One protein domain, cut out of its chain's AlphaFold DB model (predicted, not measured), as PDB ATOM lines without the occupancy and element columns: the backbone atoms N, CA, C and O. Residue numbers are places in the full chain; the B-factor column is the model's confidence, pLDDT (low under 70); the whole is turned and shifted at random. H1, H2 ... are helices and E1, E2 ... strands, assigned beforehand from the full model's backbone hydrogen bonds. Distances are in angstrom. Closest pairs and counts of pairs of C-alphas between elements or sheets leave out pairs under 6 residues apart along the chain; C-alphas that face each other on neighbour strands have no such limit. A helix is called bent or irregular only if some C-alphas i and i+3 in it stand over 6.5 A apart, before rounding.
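Overview. This is residues 6 to 96 of the 103 residues of an uncharacterized protein of Chthoniobacter flavus Ellin428 (UniProt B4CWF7). One very long helix, H1, makes the long axis, with its residues 6 to 28 sticking out as a bare arm; the far part of the same helix belongs to a small head, where the two-stranded hairpin of E1 and E2 packs along residues 34 to 53 of H1 and the short helix H2 stands crosswise near H1. The 91 printed residues hold two named helices and two named strands, in the order H1, E1, E2, H2, and the sheet, of order E1 - E2, is antiparallel. The class is mostly helix. The whole is extended, with a radius of gyration of the C-alphas of 21.4 A, and spans 72 by 24 by 19 A, the arm making the length.

Arrangement. H1, residues 6 to 53, stands free over residues 6 to 28. It has a kink of 42 degrees near residue 47 and is irregular there: C-alphas 47 and 50 are 7.0 A apart. H1 has 10 pairs of C-alphas within 8 A of E1, residues 62 to 66, the closest being those of Met 38 and Pro 65, 5.4 A apart. E1 and E2, residues 72 to 76, form a hairpin of antiparallel neighbour strands, with 147 degrees between their directions. Across it N 64 and O 74 are 3.0 A apart and N 72 and O 66 are 2.8 A apart, both within hydrogen-bond range. The closest C-alphas of H1 and E2 are those of Ala 41 and Leu 73, 5.4 A apart. H2, residues 82 to 94, is close to H1 but not clearly touching, the closest C-alphas being those of Ile 48 and Ile 92, 7.8 A apart. The lines of H1 and H2 are about perpendicular, at 73 degrees. E1 and H2 are apart. In H2 every O i to N i+4 pair is within hydrogen-bond range; in H1 42 of 44 are.

Along the chain. H1 begins at C-alpha 6, (124.178, 128.937, 129.617), and ends at C-alpha 53, (141.783, 147.118, 66.418), 68.1 A from first to last C-alpha. E1 is 11.9 A long from C-alpha 62 to C-alpha 66, and E2 is 12.7 A long from C-alpha 72 to C-alpha 76. H2 measures 18.1 A from C-alpha 82 to C-alpha 94, which is at (154.151, 145.188, 77.120).

Size, cuts and confidence. The two C-alphas farthest apart, those of Arg 6 and Ala 56, are 72.4 A apart. Without residues 6 to 28 the body of 68 residues spans 40 by 20 by 19 A. The printed part has no cut. The links E1 to E2 and E2 to H2 are tight, and the link H1 to E1, with 8 residues, is short. The mean pLDDT of the printed part is 93.4, and no printed residue is under 70.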
ATOM      1  N   ARG A   6     124.227 127.514 129.982       84.50
ATOM      2  CA  ARG A   6     124.178 128.937 129.617       84.50
ATOM      3  C   ARG A   6     125.547 129.488 129.227       84.50
ATOM      4  O   ARG A   6     125.639 130.219 128.248       84.50
ATOM      5  N   LEU A   7     126.604 129.123 129.956       83.00
ATOM      6  CA  LEU A   7     127.967 129.554 129.640       83.00
ATOM      7  C   LEU A   7     128.408 129.000 128.276       83.00
ATOM      8  O   LEU A   7     128.979 129.729 127.472       83.00
ATOM      9  N   ILE A   8     128.069 127.738 127.991       84.12
ATOM     10  CA  ILE A   8     128.343 127.099 126.694       84.12
ATOM     11  C   ILE A   8     127.588 127.826 125.574       84.12
ATOM     12  O   ILE A   8     128.193 128.183 124.568       84.12
ATOM     13  N   ALA A   9     126.295 128.108 125.762       86.12
ATOM     14  CA  ALA A   9     125.490 128.816 124.767       86.12
ATOM     15  C   ALA A   9     126.027 130.225 124.453       86.12
ATOM     16  O   ALA A   9     126.058 130.622 123.288       86.12
ATOM     17  N   ILE A  10     126.492 130.965 125.467       90.44
ATOM     18  CA  ILE A  10     127.092 132.298 125.289       90.44
ATOM     19  C   ILE A  10     128.390 132.204 124.483       90.44
ATOM     20  O   ILE A  10     128.563 132.954 123.525       90.44
ATOM     21  N   VAL A  11     129.278 131.268 124.833       90.38
ATOM     22  CA  VAL A  11     130.556 131.086 124.126       90.38
ATOM     23  C   VAL A  11     130.322 130.689 122.669       90.38
ATOM     24  O   VAL A  11     130.916 131.283 121.773       90.38
ATOM     25  N   VAL A  12     129.412 129.746 122.411       90.06
ATOM     26  CA  VAL A  12     129.060 129.333 121.042       90.06
ATOM     27  C   VAL A  12     128.482 130.506 120.251       90.06
ATOM     28  O   VAL A  12     128.912 130.750 119.126       90.06
ATOM     29  N   SER A  13     127.566 131.276 120.845       90.62
ATOM     30  CA  SER A  13     126.981 132.451 120.186       90.62
ATOM     31  C   SER A  13     128.045 133.496 119.850       90.62
ATOM     32  O   SER A  13     128.059 134.016 118.739       90.62
ATOM     33  N   ALA A  14     128.979 133.763 120.767       89.31
ATOM     34  CA  ALA A  14     130.078 134.694 120.528       89.31
ATOM     35  C   ALA A  14     130.985 134.234 119.373       89.31
ATOM     36  O   ALA A  14     131.329 135.044 118.516       89.31
ATOM     37  N   ILE A  15     131.319 132.940 119.298       90.69
ATOM     38  CA  ILE A  15     132.122 132.382 118.197       90.69
ATOM     39  C   ILE A  15     131.393 132.540 116.859       90.69
ATOM     40  O   ILE A  15     131.993 133.003 115.888       90.69
ATOM     41  N   VAL A  16     130.102 132.199 116.808       90.94
ATOM     42  CA  VAL A  16     129.291 132.332 115.587       90.94
ATOM     43  C   VAL A  16     129.198 133.792 115.145       90.94
ATOM     44  O   VAL A  16     129.353 134.076 113.957       90.94
ATOM     45  N   ILE A  17     129.001 134.727 116.079       92.25
ATOM     46  CA  ILE A  17     128.956 136.165 115.777       92.25
ATOM     47  C   ILE A  17     130.292 136.636 115.199       92.25
ATOM     48  O   ILE A  17     130.299 137.281 114.152       92.25
ATOM     49  N   VAL A  18     131.419 136.289 115.830       89.50
ATOM     50  CA  VAL A  18     132.750 136.689 115.349       89.50
ATOM     51  C   VAL A  18     133.028 136.106 113.962       89.50
ATOM     52  O   VAL A  18     133.441 136.847 113.074       89.50
ATOM     53  N   ALA A  19     132.741 134.821 113.744       86.38
ATOM     54  CA  ALA A  19     132.908 134.175 112.441       86.38
ATOM     55  C   ALA A  19     132.005 134.787 111.354       86.38
ATOM     56  O   ALA A  19     132.423 134.955 110.211       86.38
ATOM     57  N   SER A  20     130.775 135.171 111.698       85.44
ATOM     58  CA  SER A  20     129.877 135.851 110.757       85.44
ATOM     59  C   SER A  20     130.404 137.241 110.402       85.44
ATOM     60  O   SER A  20     130.388 137.635 109.237       85.44
ATOM     61  N   LEU A  21     130.913 137.978 111.393       87.31
ATOM     62  CA  LEU A  21     131.450 139.320 111.191       87.31
ATOM     63  C   LEU A  21     132.687 139.295 110.285       87.31
ATOM     64  O   LEU A  21     132.783 140.111 109.368       87.31
ATOM     65  N   THR A  22     133.599 138.337 110.487       81.38
ATOM     66  CA  THR A  22     134.789 138.194 109.635       81.38
ATOM     67  C   THR A  22     134.405 137.898 108.187       81.38
ATOM     68  O   THR A  22     134.898 138.588 107.293       81.38
ATOM     69  N   LEU A  23     133.462 136.978 107.950       80.06
ATOM     70  CA  LEU A  23     132.964 136.657 106.606       80.06
ATOM     71  C   LEU A  23     132.311 137.857 105.902       80.06
ATOM     72  O   LEU A  23     132.540 138.085 104.714       80.06
ATOM     73  N   ILE A  24     131.522 138.657 106.626       83.00
ATOM     74  CA  ILE A  24     130.907 139.869 106.064       83.00
ATOM     75  C   ILE A  24     131.992 140.886 105.699       83.00
ATOM     76  O   ILE A  24     131.977 141.444 104.599       83.00
ATOM     77  N   THR A  25     132.959 141.123 106.592       79.19
ATOM     78  CA  THR A  25     134.032 142.092 106.324       79.19
ATOM     79  C   THR A  25     134.897 141.689 105.133       79.19
ATOM     80  O   THR A  25     135.207 142.554 104.311       79.19
ATOM     81  N   SER A  26     135.232 140.402 104.981       73.81
ATOM     82  CA  SER A  26     135.996 139.925 103.824       73.81
ATOM     83  C   SER A  26     135.216 140.121 102.525       73.81
ATOM     84  O   SER A  26     135.743 140.718 101.591       73.81
ATOM     85  N   ALA A  27     133.930 139.754 102.499       77.00
ATOM     86  CA  ALA A  27     133.087 139.915 101.312       77.00
ATOM     87  C   ALA A  27     132.962 141.385 100.862       77.00
ATOM     88  O   ALA A  27     132.999 141.687  99.665       77.00
ATOM     89  N   VAL A  28     132.856 142.323 101.811       80.44
ATOM     90  CA  VAL A  28     132.801 143.764 101.510       80.44
ATOM     91  C   VAL A  28     134.134 144.272 100.956       80.44
ATOM     92  O   VAL A  28     134.146 145.061 100.006       80.44
ATOM     93  N   ILE A  29     135.260 143.843 101.535       80.12
ATOM     94  CA  ILE A  29     136.598 144.228 101.063       80.12
ATOM     95  C   ILE A  29     136.835 143.701  99.645       80.12
ATOM     96  O   ILE A  29     137.294 144.461  98.787       80.12
ATOM     97  N   ASP A  30     136.475 142.446  99.383       86.69
ATOM     98  CA  ASP A  30     136.637 141.818  98.072       86.69
ATOM     99  C   ASP A  30     135.771 142.506  97.012       86.69
ATOM    100  O   ASP A  30     136.265 142.835  95.935       86.69
ATOM    101  N   SER A  31     134.529 142.867  97.353       85.25
ATOM    102  CA  SER A  31     133.638 143.613  96.450       85.25
ATOM    103  C   SER A  31     134.213 144.981  96.057       85.25
ATOM    104  O   SER A  31     134.173 145.366  94.887       85.25
ATOM    105  N   LYS A  32     134.795 145.717  97.015       91.38
ATOM    106  CA  LYS A  32     135.437 147.016  96.737       91.38
ATOM    107  C   LYS A  32     136.681 146.867  95.864       91.38
ATOM    108  O   LYS A  32     136.880 147.662  94.948       91.38
ATOM    109  N   ARG A  33     137.514 145.857  96.143       92.75
ATOM    110  CA  ARG A  33     138.701 145.546  95.331       92.75
ATOM    111  C   ARG A  33     138.312 145.165  93.908       92.75
ATOM    112  O   ARG A  33     138.923 145.674  92.975       92.75
ATOM    113  N   GLN A  34     137.268 144.351  93.759       95.81
ATOM    114  CA  GLN A  34     136.726 143.967  92.464       95.81
ATOM    115  C   GLN A  34     136.296 145.186  91.655       95.81
ATOM    116  O   GLN A  34     136.777 145.345  90.540       95.81
ATOM    117  N   GLY A  35     135.474 146.078  92.215       95.88
ATOM    118  CA  GLY A  35     135.060 147.300  91.514       95.88
ATOM    119  C   GLY A  35     136.252 148.148  91.055       95.88
ATOM    120  O   GLY A  35     136.362 148.485  89.881       95.88
ATOM    121  N   TRP A  36     137.215 148.395  91.946       96.94
ATOM    122  CA  TRP A  36     138.406 149.183  91.611       96.94
ATOM    123  C   TRP A  36     139.278 148.544  90.518       96.94
ATOM    124  O   TRP A  36     139.803 149.245  89.651       96.94
ATOM    125  N   ASN A  37     139.434 147.218  90.538       97.56
ATOM    126  CA  ASN A  37     140.144 146.497  89.485       97.56
ATOM    127  C   ASN A  37     139.363 146.509  88.161       97.56
ATOM    128  O   ASN A  37     139.981 146.615  87.105       97.56
ATOM    129  N   MET A  38     138.028 146.469  88.187       97.94
ATOM    130  CA  MET A  38     137.215 146.597  86.973       97.94
ATOM    131  C   MET A  38     137.372 147.962  86.315       97.94
ATOM    132  O   MET A  38     137.675 148.014  85.124       97.94
ATOM    133  N   ASP A  39     137.324 149.043  87.091       98.19
ATOM    134  CA  ASP A  39     137.543 150.398  86.568       98.19
ATOM    135  C   ASP A  39     138.948 150.576  85.973       98.19
ATOM    136  O   ASP A  39     139.167 151.365  85.049       98.19
ATOM    137  N   LYS A  40     139.942 149.891  86.548       98.19
ATOM    138  CA  LYS A  40     141.314 149.876  86.032       98.19
ATOM    139  C   LYS A  40     141.431 149.079  84.742       98.19
ATOM    140  O   LYS A  40     142.113 149.534  83.828       98.19
ATOM    141  N   ALA A  41     140.791 147.913  84.680       98.12
ATOM    142  CA  ALA A  41     140.743 147.091  83.480       98.12
ATOM    143  C   ALA A  41     140.088 147.870  82.335       98.12
ATOM    144  O   ALA A  41     140.672 147.964  81.264       98.12
ATOM    145  N   GLU A  42     138.939 148.501  82.580       98.44
ATOM    146  CA  GLU A  42     138.204 149.282  81.581       98.44
ATOM    147  C   GLU A  42     139.026 150.463  81.043       98.44
ATOM    148  O   GLU A  42     139.166 150.625  79.830       98.44
ATOM    149  N   ARG A  43     139.666 151.236  81.932       98.31
ATOM    150  CA  ARG A  43     140.572 152.323  81.524       98.31
ATOM    151  C   ARG A  43     141.764 151.825  80.713       98.31
ATOM    152  O   ARG A  43     142.164 152.482  79.756       98.31
ATOM    153  N   HIS A  44     142.331 150.682  81.094       98.31
ATOM    154  CA  HIS A  44     143.446 150.077  80.367       98.31
ATOM    155  C   HIS A  44     143.021 149.595  78.981       98.31
ATOM    156  O   HIS A  44     143.711 149.861  78.001       98.31
ATOM    157  N   ILE A  45     141.857 148.948  78.887       98.25
ATOM    158  CA  ILE A  45     141.262 148.493  77.626       98.25
ATOM    159  C   ILE A  45     141.073 149.673  76.678       98.25
ATOM    160  O   ILE A  45     141.557 149.609  75.553       98.25
ATOM    161  N   ALA A  46     140.473 150.773  77.139       98.19
ATOM    162  CA  ALA A  46     140.269 151.965  76.317       98.19
ATOM    163  C   ALA A  46     141.582 152.546  75.747       98.19
ATOM    164  O   ALA A  46     141.578 153.142  74.671       98.19
ATOM    165  N   LEU A  47     142.706 152.360  76.450       97.69
ATOM    166  CA  LEU A  47     144.026 152.811  76.009       97.69
ATOM    167  C   LEU A  47     144.640 151.897  74.937       97.69
ATOM    168  O   LEU A  47     145.255 152.400  73.997       97.69
ATOM    169  N   ILE A  48     144.487 150.574  75.057       97.19
ATOM    170  CA  ILE A  48     145.129 149.603  74.147       97.19
ATOM    171  C   ILE A  48     144.232 149.134  72.999       97.19
ATOM    172  O   ILE A  48     144.741 148.683  71.971       97.19
ATOM    173  N   GLU A  49     142.910 149.237  73.141       96.75
ATOM    174  CA  GLU A  49     141.953 148.752  72.147       96.75
ATOM    175  C   GLU A  49     142.171 149.368  70.754       96.75
ATOM    176  O   GLU A  49     142.173 148.599  69.795       96.75
ATOM    177  N   PRO A  50     142.463 150.675  70.585       96.69
ATOM    178  CA  PRO A  50     142.745 151.231  69.260       96.69
ATOM    179  C   PRO A  50     143.933 150.559  68.557       96.69
ATOM    180  O   PRO A  50     143.866 150.293  67.359       96.69
ATOM    181  N   ALA A  51     145.002 150.245  69.296       94.19
ATOM    182  CA  ALA A  51     146.181 149.581  68.744       94.19
ATOM    183  C   ALA A  51     145.879 148.130  68.339       94.19
ATOM    184  O   ALA A  51     146.342 147.673  67.298       94.19
ATOM    185  N   ILE A  52     145.063 147.424  69.127       96.56
ATOM    186  CA  ILE A  52     144.630 146.055  68.812       96.56
ATOM    187  C   ILE A  52     143.688 146.052  67.603       96.56
ATOM    188  O   ILE A  52     143.844 145.226  66.710       96.56
ATOM    189  N   ARG A  53     142.743 146.997  67.530       96.75
ATOM    190  CA  ARG A  53     141.783 147.118  66.418       96.75
ATOM    191  C   ARG A  53     142.425 147.549  65.102       96.75
ATOM    192  O   ARG A  53     141.858 147.275  64.050       96.75
ATOM    193  N   ALA A  54     143.582 148.208  65.148       97.12
ATOM    194  CA  ALA A  54     144.336 148.571  63.951       97.12
ATOM    195  C   ALA A  54     144.936 147.351  63.225       97.12
ATOM    196  O   ALA A  54     145.251 147.444  62.039       97.12
ATOM    197  N   ASP A  55     145.087 146.214  63.910       97.62
ATOM    198  CA  ASP A  55     145.610 144.980  63.332       97.62
ATOM    199  C   ASP A  55     144.466 144.007  63.004       97.62
ATOM    200  O   ASP A  55     143.811 143.450  63.887       97.62
ATOM    201  N   ALA A  56     144.248 143.765  61.708       97.75
ATOM    202  CA  ALA A  56     143.193 142.879  61.214       97.75
ATOM    203  C   ALA A  56     143.315 141.436  61.739       97.75
ATOM    204  O   ALA A  56     142.321 140.710  61.790       97.75
ATOM    205  N   ARG A  57     144.505 141.008  62.183       98.06
ATOM    206  CA  ARG A  57     144.705 139.680  62.788       98.06
ATOM    207  C   ARG A  57     143.938 139.512  64.105       98.06
ATOM    208  O   ARG A  57     143.708 138.376  64.518       98.06
ATOM    209  N   PHE A  58     143.541 140.612  64.751       97.94
ATOM    210  CA  PHE A  58     142.826 140.630  66.030       97.94
ATOM    211  C   PHE A  58     141.358 141.062  65.900       97.94
ATOM    212  O   PHE A  58     140.724 141.391  66.902       97.94
ATOM    213  N   GLU A  59     140.780 141.052  64.694       97.19
ATOM    214  CA  GLU A  59     139.401 141.507  64.452       97.19
ATOM    215  C   GLU A  59     138.373 140.811  65.366       97.19
ATOM    216  O   GLU A  59     137.485 141.455  65.925       97.19
ATOM    217  N   GLN A  60     138.537 139.503  65.581       97.62
ATOM    218  CA  GLN A  60     137.645 138.684  66.409       97.62
ATOM    219  C   GLN A  60     138.005 138.689  67.901       97.62
ATOM    220  O   GLN A  60     137.342 138.014  68.693       97.62
ATOM    221  N   VAL A  61     139.040 139.431  68.301       97.81
ATOM    222  CA  VAL A  61     139.459 139.563  69.698       97.81
ATOM    223  C   VAL A  61     138.652 140.672  70.371       97.81
ATOM    224  O   VAL A  61     138.364 141.726  69.798       97.81
ATOM    225  N   ARG A  62     138.268 140.439  71.620       97.19
ATOM    226  CA  ARG A  62     137.611 141.396  72.504       97.19
ATOM    227  C   ARG A  62     138.334 141.404  73.836       97.19
ATOM    228  O   ARG A  62     138.657 140.351  74.381       97.19
ATOM    229  N   LEU A  63     138.551 142.600  74.358       97.75
ATOM    230  CA  LEU A  63     139.028 142.793  75.714       97.75
ATOM    231  C   LEU A  63     137.861 143.251  76.575       97.75
ATOM    232  O   LEU A  63     137.072 144.089  76.143       97.75
ATOM    233  N   MET A  64     137.746 142.711  77.782       97.81
ATOM    234  CA  MET A  64     136.689 143.121  78.700       97.81
ATOM    235  C   MET A  64     137.129 143.045  80.162       97.81
ATOM    236  O   MET A  64     137.950 142.193  80.520       97.81
ATOM    237  N   PRO A  65     136.576 143.909  81.028       97.62
ATOM    238  CA  PRO A  65     136.652 143.702  82.465       97.62
ATOM    239  C   PRO A  65     135.920 142.401  82.842       97.62
ATOM    240  O   PRO A  65     134.819 142.135  82.359       97.62
ATOM    241  N   TYR A  66     136.519 141.580  83.704       97.38
ATOM    242  CA  TYR A  66     135.921 140.340  84.205       97.38
ATOM    243  C   TYR A  66     136.085 140.159  85.721       97.38
ATOM    244  O   TYR A  66     137.126 140.451  86.294       97.38
ATOM    245  N   THR A  67     135.059 139.656  86.407       95.25
ATOM    246  CA  THR A  67     134.993 139.677  87.884       95.25
ATOM    247  C   THR A  67     135.870 138.638  88.584       95.25
ATOM    248  O   THR A  67     136.067 138.713  89.798       95.25
ATOM    249  N   ARG A  68     136.432 137.671  87.848       91.56
ATOM    250  CA  ARG A  68     137.317 136.646  88.416       91.56
ATOM    251  C   ARG A  68     138.575 137.284  89.026       91.56
ATOM    252  O   ARG A  68     138.995 138.364  88.629       91.56
ATOM    253  N   PHE A  69     139.163 136.617  90.021       88.81
ATOM    254  CA  PHE A  69     140.379 137.067  90.719       88.81
ATOM    255  C   PHE A  69     140.265 138.463  91.356       88.81
ATOM    256  O   PHE A  69     141.234 139.218  91.370       88.81
ATOM    257  N   ASN A  70     139.091 138.806  91.903       92.88
ATOM    258  CA  ASN A  70     138.784 140.152  92.401       92.88
ATOM    259  C   ASN A  70     138.935 141.227  91.311       92.88
ATOM    260  O   ASN A  70     139.436 142.313  91.592       92.88
ATOM    261  N   GLY A  71     138.516 140.933  90.079       95.25
ATOM    262  CA  GLY A  71     138.611 141.836  88.935       95.25
ATOM    263  C   GLY A  71     139.908 141.659  88.138       95.25
ATOM    264  O   GLY A  71     141.005 141.905  88.641       95.25
ATOM    265  N   CYS A  72     139.769 141.284  86.869       97.31
ATOM    266  CA  CYS A  72     140.855 141.073  85.917       97.31
ATOM    267  C   CYS A  72     140.502 141.604  84.516       97.31
ATOM    268  O   CYS A  72     139.360 141.975  84.232       97.31
ATOM    269  N   LEU A  73     141.496 141.648  83.632       97.88
ATOM    270  CA  LEU A  73     141.295 141.880  82.203       97.88
ATOM    271  C   LEU A  73     141.199 140.524  81.505       97.88
ATOM    272  O   LEU A  73     142.133 139.721  81.573       97.88
ATOM    273  N   ARG A  74     140.076 140.275  80.833       97.69
ATOM    274  CA  ARG A  74     139.841 139.052  80.069       97.69
ATOM    275  C   ARG A  74     140.003 139.297  78.578       97.69
ATOM    276  O   ARG A  74     139.535 140.312  78.057       97.69
ATOM    277  N   ILE A  75     140.637 138.339  77.917       96.75
ATOM    278  CA  ILE A  75     140.800 138.299  76.467       96.75
ATOM    279  C   ILE A  75     139.872 137.200  75.948       96.75
ATOM    280  O   ILE A  75     139.979 136.047  76.356       96.75
ATOM    281  N   GLU A  76     138.932 137.544  75.075       96.25
ATOM    282  CA  GLU A  76     138.057 136.569  74.419       96.25
ATOM    283  C   GLU A  76     138.159 136.709  72.907       96.25
ATOM    284  O   GLU A  76     138.261 137.818  72.391       96.25
ATOM    285  N   GLY A  77     138.059 135.602  72.181       95.56
ATOM    286  CA  GLY A  77     138.006 135.627  70.725       95.56
ATOM    287  C   GLY A  77     138.773 134.486  70.092       95.56
ATOM    288  O   GLY A  77     139.158 133.522  70.755       95.56
ATOM    289  N   HIS A  78     138.982 134.613  68.791       96.38
ATOM    290  CA  HIS A  78     139.746 133.663  68.006       96.38
ATOM    291  C   HIS A  78     140.839 134.393  67.227       96.38
ATOM    292  O   HIS A  78     140.652 135.520  66.772       96.38
ATOM    293  N   VAL A  79     141.982 133.730  67.085       97.25
ATOM    294  CA  VAL A  79     143.112 134.167  66.265       97.25
ATOM    295  C   VAL A  79     143.541 133.009  65.377       97.25
ATOM    296  O   VAL A  79     143.405 131.845  65.751       97.25
ATOM    297  N   SER A  80     144.064 133.322  64.194       97.19
ATOM    298  CA  SER A  80     144.308 132.331  63.139       97.19
ATOM    299  C   SER A  80     145.480 131.383  63.408       97.19
ATOM    300  O   SER A  80     145.583 130.347  62.752       97.19
ATOM    301  N   SER A  81     146.380 131.719  64.335       97.94
ATOM    302  CA  SER A  81     147.523 130.873  64.681       97.94
ATOM    303  C   SER A  81     148.073 131.153  66.079       97.94
ATOM    304  O   SER A  81     147.822 132.203  66.677       97.94
ATOM    305  N   GLU A  82     148.886 130.224  66.583       97.38
ATOM    306  CA  GLU A  82     149.608 130.375  67.851       97.38
ATOM    307  C   GLU A  82     150.578 131.564  67.828       97.38
ATOM    308  O   GLU A  82     150.698 132.273  68.823       97.38
ATOM    309  N   GLN A  83     151.206 131.846  66.683       98.00
ATOM    310  CA  GLN A  83     152.079 133.013  66.547       98.00
ATOM    311  C   GLN A  83     151.296 134.319  66.724       98.00
ATOM    312  O   GLN A  83     151.752 135.219  67.423       98.00
ATOM    313  N   VAL A  84     150.093 134.412  66.144       97.69
ATOM    314  CA  VAL A  84     149.220 135.585  66.317       97.69
ATOM    315  C   VAL A  84     148.781 135.719  67.777       97.69
ATOM    316  O   VAL A  84     148.746 136.828  68.307       97.69
ATOM    317  N   ASN A  85     148.514 134.603  68.460       97.38
ATOM    318  CA  ASN A  85     148.237 134.616  69.896       97.38
ATOM    319  C   ASN A  85     149.440 135.122  70.713       97.38
ATOM    320  O   ASN A  85     149.281 135.952  71.606       97.38
ATOM    321  N   ALA A  86     150.652 134.658  70.401       97.12
ATOM    322  CA  ALA A  86     151.870 135.099  71.075       97.12
ATOM    323  C   ALA A  86     152.123 136.603  70.878       97.12
ATOM    324  O   ALA A  86     152.457 137.297  71.841       97.12
ATOM    325  N   ASP A  87     151.895 137.117  69.667       97.06
ATOM    326  CA  ASP A  87     151.989 138.547  69.356       97.06
ATOM    327  C   ASP A  87     150.957 139.363  70.155       97.06
ATOM    328  O   ASP A  87     151.311 140.372  70.770       97.06
ATOM    329  N   LEU A  88     149.699 138.904  70.216       97.31
ATOM    330  CA  LEU A  88     148.641 139.538  71.012       97.31
ATOM    331  C   LEU A  88     149.019 139.602  72.497       97.31
ATOM    332  O   LEU A  88     148.943 140.660  73.127       97.31
ATOM    333  N   LEU A  89     149.465 138.476  73.061       96.31
ATOM    334  CA  LEU A  89     149.893 138.401  74.456       96.31
ATOM    335  C   LEU A  89     151.096 139.297  74.732       96.31
ATOM    336  O   LEU A  89     151.182 139.875  75.817       96.31
ATOM    337  N   LYS A  90     152.016 139.422  73.774       96.12
ATOM    338  CA  LYS A  90     153.159 140.327  73.878       96.12
ATOM    339  C   LYS A  90     152.694 141.780  73.962       96.12
ATOM    340  O   LYS A  90     153.069 142.450  74.918       96.12
ATOM    341  N   ILE A  91     151.819 142.224  73.056       95.69
ATOM    342  CA  ILE A  91     151.255 143.588  73.062       95.69
ATOM    343  C   ILE A  91     150.589 143.891  74.409       95.69
ATOM    344  O   ILE A  91     150.860 144.918  75.034       95.69
ATOM    345  N   ILE A  92     149.751 142.974  74.898       96.19
ATOM    346  CA  ILE A  92     149.036 143.167  76.162       96.19
ATOM    347  C   ILE A  92     150.015 143.194  77.340       96.19
ATOM    348  O   ILE A  92     149.905 144.075  78.186       96.19
ATOM    349  N   LYS A  93     151.005 142.298  77.404       95.75
ATOM    350  CA  LYS A  93     152.000 142.301  78.491       95.75
ATOM    351  C   LYS A  93     152.880 143.551  78.473       95.75
ATOM    352  O   LYS A  93     153.103 144.141  79.527       95.75
ATOM    353  N   GLU A  94     153.329 143.982  77.298       97.19
ATOM    354  CA  GLU A  94     154.151 145.188  77.120       97.19
ATOM    355  C   GLU A  94     153.376 146.479  77.422       97.19
ATOM    356  O   GLU A  94     153.978 147.493  77.772       97.19
ATOM    357  N   SER A  95     152.042 146.442  77.388       96.75
ATOM    358  CA  SER A  95     151.209 147.556  77.851       96.75
ATOM    359  C   SER A  95     151.164 147.718  79.379       96.75
ATOM    360  O   SER A  95     150.636 148.717  79.856       96.75
ATOM    361  N   HIS A  96     151.746 146.787  80.149       97.06
ATOM    362  CA  HIS A  96     151.788 146.802  81.619       97.06
ATOM    363  C   HIS A  96     150.388 146.898  82.264       97.06
ATOM    364  O   HIS A  96     150.074 147.891  82.927       97.06
TER     365      HIS A  96